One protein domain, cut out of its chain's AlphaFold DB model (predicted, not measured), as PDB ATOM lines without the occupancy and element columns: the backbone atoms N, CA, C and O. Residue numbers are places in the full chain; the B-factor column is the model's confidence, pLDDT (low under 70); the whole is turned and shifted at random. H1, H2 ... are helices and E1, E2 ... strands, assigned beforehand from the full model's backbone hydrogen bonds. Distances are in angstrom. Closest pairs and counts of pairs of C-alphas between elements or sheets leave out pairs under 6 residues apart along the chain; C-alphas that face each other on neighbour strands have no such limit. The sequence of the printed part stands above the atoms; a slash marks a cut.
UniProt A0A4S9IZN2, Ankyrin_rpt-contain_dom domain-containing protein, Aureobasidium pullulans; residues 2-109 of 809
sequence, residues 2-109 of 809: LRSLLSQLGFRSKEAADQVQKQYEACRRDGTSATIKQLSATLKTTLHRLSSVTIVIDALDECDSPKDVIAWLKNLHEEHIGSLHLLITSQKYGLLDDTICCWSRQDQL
ATOM      1  N   LEU A   2     -12.654  48.161  38.457       83.12
ATOM      2  CA  LEU A   2     -13.560  49.217  38.980       83.12
ATOM      3  C   LEU A   2     -13.193  50.659  38.597       83.12
ATOM      4  O   LEU A   2     -14.061  51.430  38.199       83.12
ATOM      5  N   ARG A   3     -11.908  51.023  38.695       82.56
ATOM      6  CA  ARG A   3     -11.423  52.357  38.294       82.56
ATOM      7  C   ARG A   3     -11.689  52.643  36.814       82.56
ATOM      8  O   ARG A   3     -12.084  53.752  36.480       82.56
ATOM      9  N   SER A   4     -11.519  51.636  35.956       82.19
ATOM     10  CA  SER A   4     -11.782  51.743  34.517       82.19
ATOM     11  C   SER A   4     -13.276  51.923  34.242       82.19
ATOM     12  O   SER A   4     -13.644  52.851  33.534       82.19
ATOM     13  N   LEU A   5     -14.147  51.130  34.879       85.94
ATOM     14  CA  LEU A   5     -15.602  51.275  34.725       85.94
ATOM     15  C   LEU A   5     -16.096  52.658  35.163       85.94
ATOM     16  O   LEU A   5     -16.824  53.319  34.430       85.94
ATOM     17  N   LEU A   6     -15.662  53.124  36.337       87.31
ATOM     18  CA  LEU A   6     -16.001  54.456  36.839       87.31
ATOM     19  C   LEU A   6     -15.500  55.569  35.924       87.31
ATOM     20  O   LEU A   6     -16.224  56.530  35.681       87.31
ATOM     21  N   SER A   7     -14.276  55.428  35.411       82.50
ATOM     22  CA  SER A   7     -13.727  56.363  34.438       82.50
ATOM     23  C   SER A   7     -14.613  56.402  33.193       82.50
ATOM     24  O   SER A   7     -15.147  57.460  32.878       82.50
ATOM     25  N   GLN A   8     -14.871  55.256  32.554       84.19
ATOM     26  CA  GLN A   8     -15.705  55.152  31.351       84.19
ATOM     27  C   GLN A   8     -17.125  55.701  31.546       84.19
ATOM     28  O   GLN A   8     -17.659  56.352  30.649       84.19
ATOM     29  N   LEU A   9     -17.739  55.480  32.711       85.25
ATOM     30  CA  LEU A   9     -19.039  56.070  33.034       85.25
ATOM     31  C   LEU A   9     -18.946  57.585  33.203       85.25
ATOM     32  O   LEU A   9     -19.784  58.299  32.659       85.25
ATOM     33  N   GLY A  10     -17.915  58.081  33.890       83.88
ATOM     34  CA  GLY A  10     -17.659  59.515  34.024       83.88
ATOM     35  C   GLY A  10     -17.451  60.217  32.679       83.88
ATOM     36  O   GLY A  10     -17.908  61.334  32.491       83.88
ATOM     37  N   PHE A  11     -16.850  59.541  31.700       77.88
ATOM     38  CA  PHE A  11     -16.746  60.050  30.329       77.88
ATOM     39  C   PHE A  11     -18.097  60.194  29.617       77.88
ATOM     40  O   PHE A  11     -18.239  61.032  28.729       77.88
ATOM     41  N   ARG A  12     -19.071  59.345  29.954       81.25
ATOM     42  CA  ARG A  12     -20.353  59.240  29.241       81.25
ATOM     43  C   ARG A  12     -21.497  59.979  29.932       81.25
ATOM     44  O   ARG A  12     -22.491  60.278  29.278       81.25
ATOM     45  N   SER A  13     -21.375  60.266  31.226       82.94
ATOM     46  CA  SER A  13     -22.379  60.982  32.012       82.94
ATOM     47  C   SER A  13     -21.718  61.990  32.939       82.94
ATOM     48  O   SER A  13     -20.804  61.671  33.704       82.94
ATOM     49  N   LYS A  14     -22.248  63.212  32.916       85.00
ATOM     50  CA  LYS A  14     -21.828  64.282  33.817       85.00
ATOM     51  C   LYS A  14     -22.129  63.925  35.275       85.00
ATOM     52  O   LYS A  14     -21.295  64.138  36.144       85.00
ATOM     53  N   GLU A  15     -23.269  63.295  35.528       83.56
ATOM     54  CA  GLU A  15     -23.672  62.810  36.848       83.56
ATOM     55  C   GLU A  15     -22.690  61.757  37.387       83.56
ATOM     56  O   GLU A  15     -22.357  61.759  38.575       83.56
ATOM     57  N   ALA A  16     -22.193  60.874  36.516       84.06
ATOM     58  CA  ALA A  16     -21.155  59.909  36.856       84.06
ATOM     59  C   ALA A  16     -19.803  60.587  37.129       84.06
ATOM     60  O   ALA A  16     -19.138  60.239  38.107       84.06
ATOM     61  N   ALA A  17     -19.421  61.571  36.308       85.56
ATOM     62  CA  ALA A  17     -18.191  62.340  36.484       85.56
ATOM     63  C   ALA A  17     -18.180  63.080  37.825       85.56
ATOM     64  O   ALA A  17     -17.215  62.973  38.579       85.56
ATOM     65  N   ASP A  18     -19.285  63.745  38.166       88.00
ATOM     66  CA  ASP A  18     -19.450  64.467  39.427       88.00
ATOM     67  C   ASP A  18     -19.312  63.526  40.633       88.00
ATOM     68  O   ASP A  18     -18.744  63.890  41.664       88.00
ATOM     69  N   GLN A  19     -19.795  62.287  40.514       85.56
ATOM     70  CA  GLN A  19     -19.701  61.298  41.584       85.56
ATOM     71  C   GLN A  19     -18.271  60.768  41.771       85.56
ATOM     72  O   GLN A  19     -17.811  60.612  42.908       85.56
ATOM     73  N   VAL A  20     -17.539  60.546  40.677       86.56
ATOM     74  CA  VAL A  20     -16.112  60.184  40.721       86.56
ATOM     75  C   VAL A  20     -15.279  61.342  41.274       86.56
ATOM     76  O   VAL A  20     -14.414  61.123  42.123       86.56
ATOM     77  N   GLN A  21     -15.583  62.573  40.864       86.00
ATOM     78  CA  GLN A  21     -14.914  63.785  41.328       86.00
ATOM     79  C   GLN A  21     -15.106  63.995  42.835       86.00
ATOM     80  O   GLN A  21     -14.132  64.234  43.548       86.00
ATOM     81  N   LYS A  22     -16.325  63.805  43.358       86.75
ATOM     82  CA  LYS A  22     -16.589  63.833  44.808       86.75
ATOM     83  C   LYS A  22     -15.746  62.812  45.566       86.75
ATOM     84  O   LYS A  22     -15.169  63.136  46.604       86.75
ATOM     85  N   GLN A  23     -15.648  61.587  45.045       85.44
ATOM     86  CA  GLN A  23     -14.838  60.543  45.670       85.44
ATOM     87  C   GLN A  23     -13.344  60.894  45.641       85.44
ATOM     88  O   GLN A  23     -12.641  60.678  46.632       85.44
ATOM     89  N   TYR A  24     -12.858  61.458  44.536       83.12
ATOM     90  CA  TYR A  24     -11.480  61.921  44.406       83.12
ATOM     91  C   TYR A  24     -11.158  63.051  45.391       83.12
ATOM     92  O   TYR A  24     -10.144  62.994  46.085       83.12
ATOM     93  N   GLU A  25     -12.034  64.047  45.515       81.94
ATOM     94  CA  GLU A  25     -11.857  65.165  46.442       81.94
ATOM     95  C   GLU A  25     -11.864  64.719  47.907       81.94
ATOM     96  O   GLU A  25     -11.041  65.202  48.686       81.94
ATOM     97  N   ALA A  26     -12.721  63.760  48.271       77.06
ATOM     98  CA  ALA A  26     -12.719  63.152  49.600       77.06
ATOM     99  C   ALA A  26     -11.383  62.446  49.894       77.06
ATOM    100  O   ALA A  26     -10.745  62.709  50.911       77.06
ATOM    101  N   CYS A  27     -10.899  61.626  48.957       77.19
ATOM    102  CA  CYS A  27      -9.620  60.923  49.095       77.19
ATOM    103  C   CYS A  27      -8.425  61.892  49.167       77.19
ATOM    104  O   CYS A  27      -7.490  61.682  49.942       77.19
ATOM    105  N   ARG A  28      -8.470  62.987  48.396       70.56
ATOM    106  CA  ARG A  28      -7.437  64.029  48.385       70.56
ATOM    107  C   ARG A  28      -7.356  64.786  49.711       70.56
ATOM    108  O   ARG A  28      -6.246  65.098  50.135       70.56
ATOM    109  N   ARG A  29      -8.490  65.082  50.359       66.81
ATOM    110  CA  ARG A  29      -8.516  65.733  51.685       66.81
ATOM    111  C   ARG A  29      -7.881  64.851  52.761       66.81
ATOM    112  O   ARG A  29      -7.145  65.364  53.597       66.81
ATOM    113  N   ASP A  30      -8.084  63.539  52.665       65.06
ATOM    114  CA  ASP A  30      -7.551  62.563  53.622       65.06
ATOM    115  C   ASP A  30      -6.121  62.088  53.291       65.06
ATOM    116  O   ASP A  30      -5.514  61.357  54.075       65.06
ATOM    117  N   GLY A  31      -5.571  62.468  52.131       59.38
ATOM    118  CA  GLY A  31      -4.259  62.010  51.660       59.38
ATOM    119  C   GLY A  31      -4.192  60.499  51.399       59.38
ATOM    120  O   GLY A  31      -3.123  59.902  51.511       59.38
ATOM    121  N   THR A  32      -5.327  59.865  51.086       69.00
ATOM    122  CA  THR A  32      -5.439  58.412  50.878       69.00
ATOM    123  C   THR A  32      -5.864  58.074  49.449       69.00
ATOM    124  O   THR A  32      -6.398  58.912  48.729       69.00
ATOM    125  N   SER A  33      -5.608  56.839  49.003       72.94
ATOM    126  CA  SER A  33      -6.146  56.319  47.738       72.94
ATOM    127  C   SER A  33      -7.481  55.615  47.983       72.94
ATOM    128  O   SER A  33      -7.649  54.950  49.008       72.94
ATOM    129  N   ALA A  34      -8.417  55.721  47.036       81.62
ATOM    130  CA  ALA A  34      -9.720  55.072  47.139       81.62
ATOM    131  C   ALA A  34      -9.579  53.539  47.190       81.62
ATOM    132  O   ALA A  34      -8.980  52.920  46.304       81.62
ATOM    133  N   THR A  35     -10.169  52.937  48.221       86.00
ATOM    134  CA  THR A  35     -10.239  51.482  48.413       86.00
ATOM    135  C   THR A  35     -11.202  50.823  47.419       86.00
ATOM    136  O   THR A  35     -12.107  51.470  46.892       86.00
ATOM    137  N   ILE A  36     -11.067  49.508  47.206       80.12
ATOM    138  CA  ILE A  36     -11.979  48.718  46.352       80.12
ATOM    139  C   ILE A  36     -13.439  48.882  46.799       80.12
ATOM    140  O   ILE A  36     -14.318  49.091  45.966       80.12
ATOM    141  N   LYS A  37     -13.695  48.866  48.114       84.62
ATOM    142  CA  LYS A  37     -15.040  49.063  48.677       84.62
ATOM    143  C   LYS A  37     -15.603  50.445  48.349       84.62
ATOM    144  O   LYS A  37     -16.754  50.545  47.943       84.62
ATOM    145  N   GLN A  38     -14.787  51.494  48.485       87.00
ATOM    146  CA  GLN A  38     -15.194  52.858  48.141       87.00
ATOM    147  C   GLN A  38     -15.504  52.985  46.650       87.00
ATOM    148  O   GLN A  38     -16.577  53.457  46.302       87.00
ATOM    149  N   LEU A  39     -14.624  52.490  45.777       88.19
ATOM    150  CA  LEU A  39     -14.841  52.516  44.328       88.19
ATOM    151  C   LEU A  39     -16.087  51.717  43.922       88.19
ATOM    152  O   LEU A  39     -16.876  52.179  43.103       88.19
ATOM    153  N   SER A  40     -16.307  50.546  44.520       86.50
ATOM    154  CA  SER A  40     -17.517  49.759  44.279       86.50
ATOM    155  C   SER A  40     -18.777  50.503  44.723       86.50
ATOM    156  O   SER A  40     -19.776  50.461  44.013       86.50
ATOM    157  N   ALA A  41     -18.751  51.179  45.874       87.56
ATOM    158  CA  ALA A  41     -19.886  51.958  46.362       87.56
ATOM    159  C   ALA A  41     -20.174  53.168  45.458       87.56
ATOM    160  O   ALA A  41     -21.330  53.429  45.122       87.56
ATOM    161  N   THR A  42     -19.124  53.869  45.012       89.50
ATOM    162  CA  THR A  42     -19.232  54.953  44.029       89.50
ATOM    163  C   THR A  42     -19.892  54.446  42.750       89.50
ATOM    164  O   THR A  42     -20.849  55.062  42.295       89.50
ATOM    165  N   LEU A  43     -19.448  53.299  42.220       88.56
ATOM    166  CA  LEU A  43     -20.011  52.719  40.999       88.56
ATOM    167  C   LEU A  43     -21.499  52.416  41.162       88.56
ATOM    168  O   LEU A  43     -22.296  52.841  40.333       88.56
ATOM    169  N   LYS A  44     -21.885  51.752  42.254       87.44
ATOM    170  CA  LYS A  44     -23.290  51.449  42.563       87.44
ATOM    171  C   LYS A  44     -24.149  52.709  42.626       87.44
ATOM    172  O   LYS A  44     -25.182  52.791  41.969       87.44
ATOM    173  N   THR A  45     -23.681  53.729  43.347       86.75
ATOM    174  CA  THR A  45     -24.397  55.011  43.467       86.75
ATOM    175  C   THR A  45     -24.572  55.681  42.106       86.75
ATOM    176  O   THR A  45     -25.618  56.266  41.834       86.75
ATOM    177  N   THR A  46     -23.559  55.595  41.244       87.12
ATOM    178  CA  THR A  46     -23.639  56.091  39.872       87.12
ATOM    179  C   THR A  46     -24.665  55.307  39.054       87.12
ATOM    180  O   THR A  46     -25.491  55.922  38.390       87.12
ATOM    181  N   LEU A  47     -24.670  53.972  39.130       87.00
ATOM    182  CA  LEU A  47     -25.597  53.122  38.373       87.00
ATOM    183  C   LEU A  47     -27.070  53.371  38.738       87.00
ATOM    184  O   LEU A  47     -27.894  53.461  37.835       87.00
ATOM    185  N   HIS A  48     -27.397  53.584  40.019       85.50
ATOM    186  CA  HIS A  48     -28.767  53.923  40.450       85.50
ATOM    187  C   HIS A  48     -29.296  55.243  39.874       85.50
ATOM    188  O   HIS A  48     -30.504  55.452  39.814       85.50
ATOM    189  N   ARG A  49     -28.403  56.156  39.485       83.94
ATOM    190  CA  ARG A  49     -28.769  57.468  38.935       83.94
ATOM    191  C   ARG A  49     -28.912  57.455  37.417       83.94
ATOM    192  O   ARG A  49     -29.415  58.422  36.853       83.94
ATOM    193  N   LEU A  50     -28.447  56.396  36.760       83.44
ATOM    194  CA  LEU A  50     -28.469  56.265  35.310       83.44
ATOM    195  C   LEU A  50     -29.672  55.426  34.873       83.44
ATOM    196  O   LEU A  50     -29.988  54.398  35.470       83.44
ATOM    197  N   SER A  51     -30.344  55.874  33.811       79.94
ATOM    198  CA  SER A  51     -31.595  55.286  33.315       79.94
ATOM    199  C   SER A  51     -31.408  53.957  32.580       79.94
ATOM    200  O   SER A  51     -32.303  53.118  32.610       79.94
ATOM    201  N   SER A  52     -30.257  53.742  31.939       85.50
ATOM    202  CA  SER A  52     -29.864  52.467  31.331       85.50
ATOM    203  C   SER A  52     -28.345  52.400  31.198       85.50
ATOM    204  O   SER A  52     -27.716  53.324  30.679       85.50
ATOM    205  N   VAL A  53     -27.742  51.318  31.682       85.31
ATOM    206  CA  VAL A  53     -26.303  51.073  31.626       85.31
ATOM    207  C   VAL A  53     -26.070  49.641  31.188       85.31
ATOM    208  O   VAL A  53     -26.498  48.705  31.851       85.31
ATOM    209  N   THR A  54     -25.348  49.469  30.085       86.50
ATOM    210  CA  THR A  54     -24.842  48.156  29.677       86.50
ATOM    211  C   THR A  54     -23.368  48.064  30.031       86.50
ATOM    212  O   THR A  54     -22.569  48.873  29.556       86.50
ATOM    213  N   ILE A  55     -23.011  47.094  30.867       84.31
ATOM    214  CA  ILE A  55     -21.623  46.757  31.169       84.31
ATOM    215  C   ILE A  55     -21.268  45.511  30.369       84.31
ATOM    216  O   ILE A  55     -21.896  44.465  30.530       84.31
ATOM    217  N   VAL A  56     -20.251  45.646  29.523       85.00
ATOM    218  CA  VAL A  56     -19.650  44.530  28.795       85.00
ATOM    219  C   VAL A  56     -18.364  44.147  29.512       85.00
ATOM    220  O   VAL A  56     -17.491  44.994  29.713       85.00
ATOM    221  N   ILE A  57     -18.274  42.890  29.930       82.44
ATOM    222  CA  ILE A  57     -17.078  42.301  30.524       82.44
ATOM    223  C   ILE A  57     -16.595  41.252  29.549       82.44
ATOM    224  O   ILE A  57     -17.223  40.207  29.400       82.44
ATOM    225  N   ASP A  58     -15.511  41.585  28.866       83.00
ATOM    226  CA  ASP A  58     -14.886  40.689  27.912       83.00
ATOM    227  C   ASP A  58     -13.811  39.838  28.602       83.00
ATOM    228  O   ASP A  58     -13.114  40.353  29.481       83.00
ATOM    229  N   ALA A  59     -13.704  38.565  28.212       76.88
ATOM    230  CA  ALA A  59     -12.688  37.605  28.650       76.88
ATOM    231  C   ALA A  59     -12.541  37.505  30.183       76.88
ATOM    232  O   ALA A  59     -11.468  37.709  30.752       76.88
ATOM    233  N   LEU A  60     -13.641  37.206  30.885       79.00
ATOM    234  CA  LEU A  60     -13.646  37.075  32.349       79.00
ATOM    235  C   LEU A  60     -12.650  36.017  32.865       79.00
ATOM    236  O   LEU A  60     -12.137  36.145  33.980       79.00
ATOM    237  N   ASP A  61     -12.379  34.992  32.062       72.69
ATOM    238  CA  ASP A  61     -11.402  33.938  32.317       72.69
ATOM    239  C   ASP A  61      -9.949  34.437  32.393       72.69
ATOM    240  O   ASP A  61      -9.146  33.814  33.082       72.69
ATOM    241  N   GLU A  62      -9.621  35.591  31.800       72.06
ATOM    242  CA  GLU A  62      -8.278  36.195  31.862       72.06
ATOM    243  C   GLU A  62      -8.005  36.954  33.180       72.06
ATOM    244  O   GLU A  62      -6.947  37.559  33.365       72.06
ATOM    245  N   CYS A  63      -8.955  36.974  34.120       71.19
ATOM    246  CA  CYS A  63      -8.774  37.642  35.407       71.19
ATOM    247  C   CYS A  63      -7.916  36.806  36.375       71.19
ATOM    248  O   CYS A  63      -8.149  35.614  36.533       71.19
ATOM    249  N   ASP A  64      -7.010  37.449  37.127       69.69
ATOM    250  CA  ASP A  64      -6.201  36.782  38.169       69.69
ATOM    251  C   ASP A  64      -7.057  36.124  39.275       69.69
ATOM    252  O   ASP A  64      -6.665  35.126  39.882       69.69
ATOM    253  N   SER A  65      -8.235  36.693  39.565       74.88
ATOM    254  CA  SER A  65      -9.143  36.259  40.636       74.88
ATOM    255  C   SER A  65     -10.610  36.253  40.164       74.88
ATOM    256  O   SER A  65     -11.434  37.043  40.646       74.88
ATOM    257  N   PRO A  66     -10.988  35.370  39.223       74.25
ATOM    258  CA  PRO A  66     -12.277  35.453  38.541       74.25
ATOM    259  C   PRO A  66     -13.450  35.128  39.481       74.25
ATOM    260  O   PRO A  66     -14.534  35.691  39.344       74.25
ATOM    261  N   LYS A  67     -13.218  34.313  40.522       76.19
ATOM    262  CA  LYS A  67     -14.204  34.029  41.581       76.19
ATOM    263  C   LYS A  67     -14.652  35.290  42.320       76.19
ATOM    264  O   LYS A  67     -15.847  35.465  42.551       76.19
ATOM    265  N   ASP A  68     -13.713  36.175  42.651       79.81
ATOM    266  CA  ASP A  68     -14.010  37.418  43.367       79.81
ATOM    267  C   ASP A  68     -14.791  38.388  42.478       79.81
ATOM    268  O   ASP A  68     -15.723  39.049  42.938       79.81
ATOM    269  N   VAL A  69     -14.455  38.432  41.183       81.75
ATOM    270  CA  VAL A  69     -15.173  39.244  40.195       81.75
ATOM    271  C   VAL A  69     -16.595  38.727  39.995       81.75
ATOM    272  O   VAL A  69     -17.525  39.526  40.033       81.75
ATOM    273  N   ILE A  70     -16.798  37.412  39.862       79.31
ATOM    274  CA  ILE A  70     -18.142  36.822  39.741       79.31
ATOM    275  C   ILE A  70     -18.969  37.083  40.999       79.31
ATOM    276  O   ILE A  70     -20.113  37.518  40.892       79.31
ATOM    277  N   ALA A  71     -18.403  36.868  42.189       80.56
ATOM    278  CA  ALA A  71     -19.095  37.152  43.445       80.56
ATOM    279  C   ALA A  71     -19.511  38.629  43.534       80.56
ATOM    280  O   ALA A  71     -20.621  38.950  43.964       80.56
ATOM    281  N   TRP A  72     -18.642  39.530  43.074       83.25
ATOM    282  CA  TRP A  72     -18.929  40.954  43.005       83.25
ATOM    283  C   TRP A  72     -20.021  41.298  41.977       83.25
ATOM    284  O   TRP A  72     -20.924  42.070  42.294       83.25
ATOM    285  N   LEU A  73     -19.990  40.708  40.779       81.25
ATOM    286  CA  LEU A  73     -21.017  40.907  39.747       81.25
ATOM    287  C   LEU A  73     -22.377  40.371  40.182       81.25
ATOM    288  O   LEU A  73     -23.398  41.016  39.949       81.25
ATOM    289  N   LYS A  74     -22.386  39.222  40.858       78.19
ATOM    290  CA  LYS A  74     -23.587  38.648  41.458       78.19
ATOM    291  C   LYS A  74     -24.177  39.603  42.491       78.19
ATOM    292  O   LYS A  74     -25.356  39.921  42.399       78.19
ATOM    293  N   ASN A  75     -23.351  40.145  43.387       82.19
ATOM    294  CA  ASN A  75     -23.787  41.148  44.355       82.19
ATOM    295  C   ASN A  75     -24.334  42.420  43.680       82.19
ATOM    296  O   ASN A  75     -25.322  42.980  44.139       82.19
ATOM    297  N   LEU A  76     -23.723  42.861  42.576       79.06
ATOM    298  CA  LEU A  76     -24.195  44.016  41.812       79.06
ATOM    299  C   LEU A  76     -25.556  43.762  41.140       79.06
ATOM    300  O   LEU A  76     -26.375  44.670  41.042       79.06
ATOM    301  N   HIS A  77     -25.795  42.535  40.675       75.06
ATOM    302  CA  HIS A  77     -27.048  42.139  40.036       75.06
ATOM    303  C   HIS A  77     -28.177  41.865  41.048       75.06
ATOM    304  O   HIS A  77     -29.328  42.214  40.789       75.06
ATOM    305  N   GLU A  78     -27.857  41.275  42.207       75.00
ATOM    306  CA  GLU A  78     -28.796  41.006  43.312       75.00
ATOM    307  C   GLU A  78     -29.395  42.286  43.916       75.00
ATOM    308  O   GLU A  78     -30.492  42.250  44.459       75.00
ATOM    309  N   GLU A  79     -28.735  43.436  43.760       73.19
ATOM    310  CA  GLU A  79     -29.268  44.746  44.164       73.19
ATOM    311  C   GLU A  79     -30.374  45.283  43.227       73.19
ATOM    312  O   GLU A  79     -30.838  46.406  43.400       73.19
ATOM    313  N   HIS A  80     -30.824  44.487  42.246       60.16
ATOM    314  CA  HIS A  80     -31.987  44.765  41.391       60.16
ATOM    315  C   HIS A  80     -31.970  46.148  40.719       60.16
ATOM    316  O   HIS A  80     -33.006  46.798  40.554       60.16
ATOM    317  N   ILE A  81     -30.794  46.592  40.268       68.69
ATOM    318  CA  ILE A  81     -30.649  47.827  39.494       68.69
ATOM    319  C   ILE A  81     -31.333  47.620  38.134       68.69
ATOM    320  O   ILE A  81     -30.736  47.088  37.202       68.69
ATOM    321  N   GLY A  82     -32.605  48.017  38.016       66.44
ATOM    322  CA  GLY A  82     -33.436  47.762  36.829       66.44
ATOM    323  C   GLY A  82     -32.918  48.389  35.529       66.44
ATOM    324  O   GLY A  82     -33.339  47.992  34.448       66.44
ATOM    325  N   SER A  83     -31.985  49.337  35.629       74.44
ATOM    326  CA  SER A  83     -31.297  49.965  34.502       74.44
ATOM    327  C   SER A  83     -30.028  49.225  34.056       74.44
ATOM    328  O   SER A  83     -29.448  49.603  33.040       74.44
ATOM    329  N   LEU A  84     -29.568  48.199  34.782       83.31
ATOM    330  CA  LEU A  84     -28.292  47.529  34.533       83.31
ATOM    331  C   LEU A  84     -28.451  46.279  33.657       83.31
ATOM    332  O   LEU A  84     -29.072  45.292  34.046       83.31
ATOM    333  N   HIS A  85     -27.777  46.288  32.512       83.19
ATOM    334  CA  HIS A  85     -27.592  45.133  31.642       83.19
ATOM    335  C   HIS A  85     -26.140  44.659  31.732       83.19
ATOM    336  O   HIS A  85     -25.213  45.456  31.581       83.19
ATOM    337  N   LEU A  86     -25.933  43.368  31.980       80.31
ATOM    338  CA  LEU A  86     -24.607  42.754  32.016       80.31
ATOM    339  C   LEU A  86     -24.460  41.825  30.813       80.31
ATOM    340  O   LEU A  86     -25.275  40.924  30.632       80.31
ATOM    341  N   LEU A  87     -23.418  42.039  30.016       83.81
ATOM    342  CA  LEU A  87     -22.973  41.110  28.985       83.81
ATOM    343  C   LEU A  87     -21.578  40.633  29.376       83.81
ATOM    344  O   LEU A  87     -20.673  41.450  29.531       83.81
ATOM    345  N   ILE A  88     -21.417  39.331  29.575       79.81
ATOM    346  CA  ILE A  88     -20.172  38.737  30.064       79.81
ATOM    347  C   ILE A  88     -19.743  37.669  29.065       79.81
ATOM    348  O   ILE A  88     -20.540  36.793  28.734       79.81
ATOM    349  N   THR A  89     -18.498  37.733  28.607       82.62
ATOM    350  CA  THR A  89     -17.871  36.678  27.807       82.62
ATOM    351  C   THR A  89     -16.808  35.975  28.654       82.62
ATOM    352  O   THR A  89     -16.186  36.575  29.535       82.62
ATOM    353  N   SER A  90     -16.653  34.671  28.445       76.62
ATOM    354  CA  SER A  90     -15.665  33.847  29.141       76.62
ATOM    355  C   SER A  90     -15.414  32.574  28.344       76.62
ATOM    356  O   SER A  90     -16.363  32.005  27.797       76.62
ATOM    357  N   GLN A  91     -14.178  32.080  28.334       73.06
ATOM    358  CA  GLN A  91     -13.909  30.706  27.912       73.06
ATOM    359  C   GLN A  91     -14.411  29.709  28.962       73.06
ATOM    360  O   GLN A  91     -14.497  30.014  30.156       73.06
ATOM    361  N   LYS A  92     -14.749  28.502  28.502       65.94
ATOM    362  CA  LYS A  92     -15.143  27.386  29.361       65.94
ATOM    363  C   LYS A  92     -13.889  26.778  29.996       65.94
ATOM    364  O   LYS A  92     -13.068  26.204  29.281       65.94
ATOM    365  N   TYR A  93     -13.716  26.927  31.310       59.44
ATOM    366  CA  TYR A  93     -12.470  26.546  31.986       59.44
ATOM    367  C   TYR A  93     -12.668  26.099  33.445       59.44
ATOM    368  O   TYR A  93     -12.803  26.907  34.369       59.44
ATOM    369  N   GLY A  94     -12.572  24.786  33.681       64.75
ATOM    370  CA  GLY A  94     -12.361  24.189  35.008       64.75
ATOM    371  C   GLY A  94     -13.322  24.681  36.104       64.75
ATOM    372  O   GLY A  94     -14.535  24.611  35.962       64.75
ATOM    373  N   LEU A  95     -12.765  25.179  37.218       56.41
ATOM    374  CA  LEU A  95     -13.501  25.663  38.406       56.41
ATOM    375  C   LEU A  95     -14.373  26.913  38.150       56.41
ATOM    376  O   LEU A  95     -15.189  27.279  39.005       56.41
ATOM    377  N   LEU A  96     -14.166  27.612  37.028       66.38
ATOM    378  CA  LEU A  96     -14.963  28.778  36.650       66.38
ATOM    379  C   LEU A  96     -16.369  28.357  36.212       66.38
ATOM    380  O   LEU A  96     -17.341  29.022  36.573       66.38
ATOM    381  N   ASP A  97     -16.468  27.211  35.534       65.62
ATOM    382  CA  ASP A  97     -17.725  26.641  35.055       65.62
ATOM    383  C   ASP A  97     -18.686  26.397  36.221       65.62
ATOM    384  O   ASP A  97     -19.820  26.860  36.182       65.62
ATOM    385  N   ASP A  98     -18.217  25.783  37.314       66.69
ATOM    386  CA  ASP A  98     -19.033  25.548  38.514       66.69
ATOM    387  C   ASP A  98     -19.587  26.859  39.095       66.69
ATOM    388  O   ASP A  98     -20.736  26.936  39.533       66.69
ATOM    389  N   THR A  99     -18.771  27.916  39.073       66.81
ATOM    390  CA  THR A  99     -19.124  29.224  39.636       66.81
ATOM    391  C   THR A  99     -20.158  29.946  38.763       66.81
ATOM    392  O   THR A  99     -21.121  30.503  39.296       66.81
ATOM    393  N   ILE A 100     -19.999  29.904  37.434       70.00
ATOM    394  CA  ILE A 100     -20.941  30.490  36.465       70.00
ATOM    395  C   ILE A 100     -22.237  29.668  36.404       70.00
ATOM    396  O   ILE A 100     -23.328  30.235  36.382       70.00
ATOM    397  N   CYS A 101     -22.158  28.338  36.465       65.88
ATOM    398  CA  CYS A 101     -23.329  27.464  36.497       65.88
ATOM    399  C   CYS A 101     -24.168  27.648  37.772       65.88
ATOM    400  O   CYS A 101     -25.369  27.406  37.741       65.88
ATOM    401  N   CYS A 102     -23.587  28.122  38.877       64.12
ATOM    402  CA  CYS A 102     -24.325  28.468  40.098       64.12
ATOM    403  C   CYS A 102     -24.970  29.872  40.063       64.12
ATOM    404  O   CYS A 102     -25.480  30.348  41.089       64.12
ATOM    405  N   TRP A 103     -24.945  30.565  38.918       69.94
ATOM    406  CA  TRP A 103     -25.637  31.840  38.742       69.94
ATOM    407  C   TRP A 103     -27.156  31.630  38.719       69.94
ATOM    408  O   TRP A 103     -27.672  30.696  38.110       69.94
ATOM    409  N   SER A 104     -27.888  32.519  39.389       59.19
ATOM    410  CA  SER A 104     -29.330  32.411  39.654       59.19
ATOM    411  C   SER A 104     -30.247  32.385  38.420       59.19
ATOM    412  O   SER A 104     -31.420  32.049  38.568       59.19
ATOM    413  N   ARG A 105     -29.751  32.722  37.222       63.91
ATOM    414  CA  ARG A 105     -30.508  32.746  35.957       63.91
ATOM    415  C   ARG A 105     -29.771  31.989  34.854       63.91
ATOM    416  O   ARG A 105     -29.197  32.582  33.944       63.91
ATOM    417  N   GLN A 106     -29.755  30.662  34.961       60.62
ATOM    418  CA  GLN A 106     -29.134  29.786  33.958       60.62
ATOM    419  C   GLN A 106     -29.770  29.924  32.562       60.62
ATOM    420  O   GLN A 106     -29.113  29.662  31.563       60.62
ATOM    421  N   ASP A 107     -31.023  30.376  32.481       63.25
ATOM    422  CA  ASP A 107     -31.768  30.654  31.247       63.25
ATOM    423  C   ASP A 107     -31.214  31.836  30.431       63.25
ATOM    424  O   ASP A 107     -31.573  32.001  29.267       63.25
ATOM    425  N   GLN A 108     -30.328  32.643  31.022       67.56
ATOM    426  CA  GLN A 108     -29.666  33.783  30.377       67.56
ATOM    427  C   GLN A 108     -28.208  33.485  29.988       67.56
ATOM    428  O   GLN A 108     -27.501  34.372  29.510       67.56
ATOM    429  N   LEU A 109     -27.747  32.244  30.192       65.94
ATOM    430  CA  LEU A 109     -26.435  31.781  29.750       65.94
ATOM    431  C   LEU A 109     -26.533  31.254  28.321       65.94
ATOM    432  O   LEU A 109     -27.113  30.201  28.060       65.94
TER     433      LEU A 109
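This is residues 2 to 109 of the 809 residues of the protein "Ankyrin_rpt-contain_dom domain-containing protein" of Aureobasidium pullulans (UniProt A0A4S9IZN2). A small sheet of two parallel strands, E1 and E2, with H4 as the helix of its crossover, makes the middle of an elongated domain, with H1, H2 and H3 as a triangle of helices at one end and the short H5 at the other. H3 is the triangle's helix nearest to this middle, and H5 meets the rest alongside H4. The printed part has 108 residues, with five named helices and two named strands in the order H1, H2, H3, E1, H4, E2, H5, and is mostly helix. It is compact, with a radius of gyration of the C-alphas of 15.1 A, and its spans of 45 by 30 by 21 A make it only just elongated.

E1, residues 53 to 57, and E2, residues 84 to 88, each measure 12.8 A from first to last C-alpha. H4, residues 66 to 78, measures 18.1 A. H3, residues 36 to 49, measures 20.3 A, and H2, residues 14 to 30, is the longest helix at 24.5 A. H1, residues 2 to 12, measures 15.5 A and begins with C-alpha 2 at (-13.560, 49.217, 38.980). H5, residues 95 to 101, ends with C-alpha 101 at (-23.329, 27.464, 36.497).

E1 and E2 are parallel neighbours at 16 degrees, with N 55 and O 85 at 2.8 A and N 87 and O 55 at 2.9 A, within hydrogen-bond range. E1, H4 and E2 form a strand-helix-strand unit, two parallel neighbour strands with a helix between, and its crossover is right-handed. The closest C-alphas of H4 and E2 are those of His 77 and Leu 84, 7.8 A apart. H3 and H4 are close but not clearly touching, with C-alphas 44 and 76 closest at 7.5 A. H3 touches H1, C-alphas 43 and 6 being closest at 6.0 A, at a shallow tilt of 30 degrees, the same way. H2 and H3 touch as a helical hairpin at a shallow tilt of 29 degrees, opposite ways, with C-alphas 16 and 46 closest at 5.5 A. H2 touches H1 with residues 16 to 20 alone, at a steep tilt of 46 degrees, opposite ways; C-alphas 17 and 10 are closest at 3.8 A. H4 touches H5 with residues 66 to 70 alone, at a shallow tilt of 16 degrees, the same way; C-alphas 67 and 99 are closest at 7.1 A. H3 and H5 are apart. Every O i to N i+4 pair is within hydrogen-bond range in H1, H2 and H4, against 9 of 10 in H3 and 2 of 3 in H5.

The two C-alphas farthest apart, those of Arg 29 and Asp 107, are 46.8 A apart. The printed part has no cut and no long link. The mean pLDDT of the printed part is 77.8, and 25 residues are under 70, among them 92 to 99 and 101 to 109.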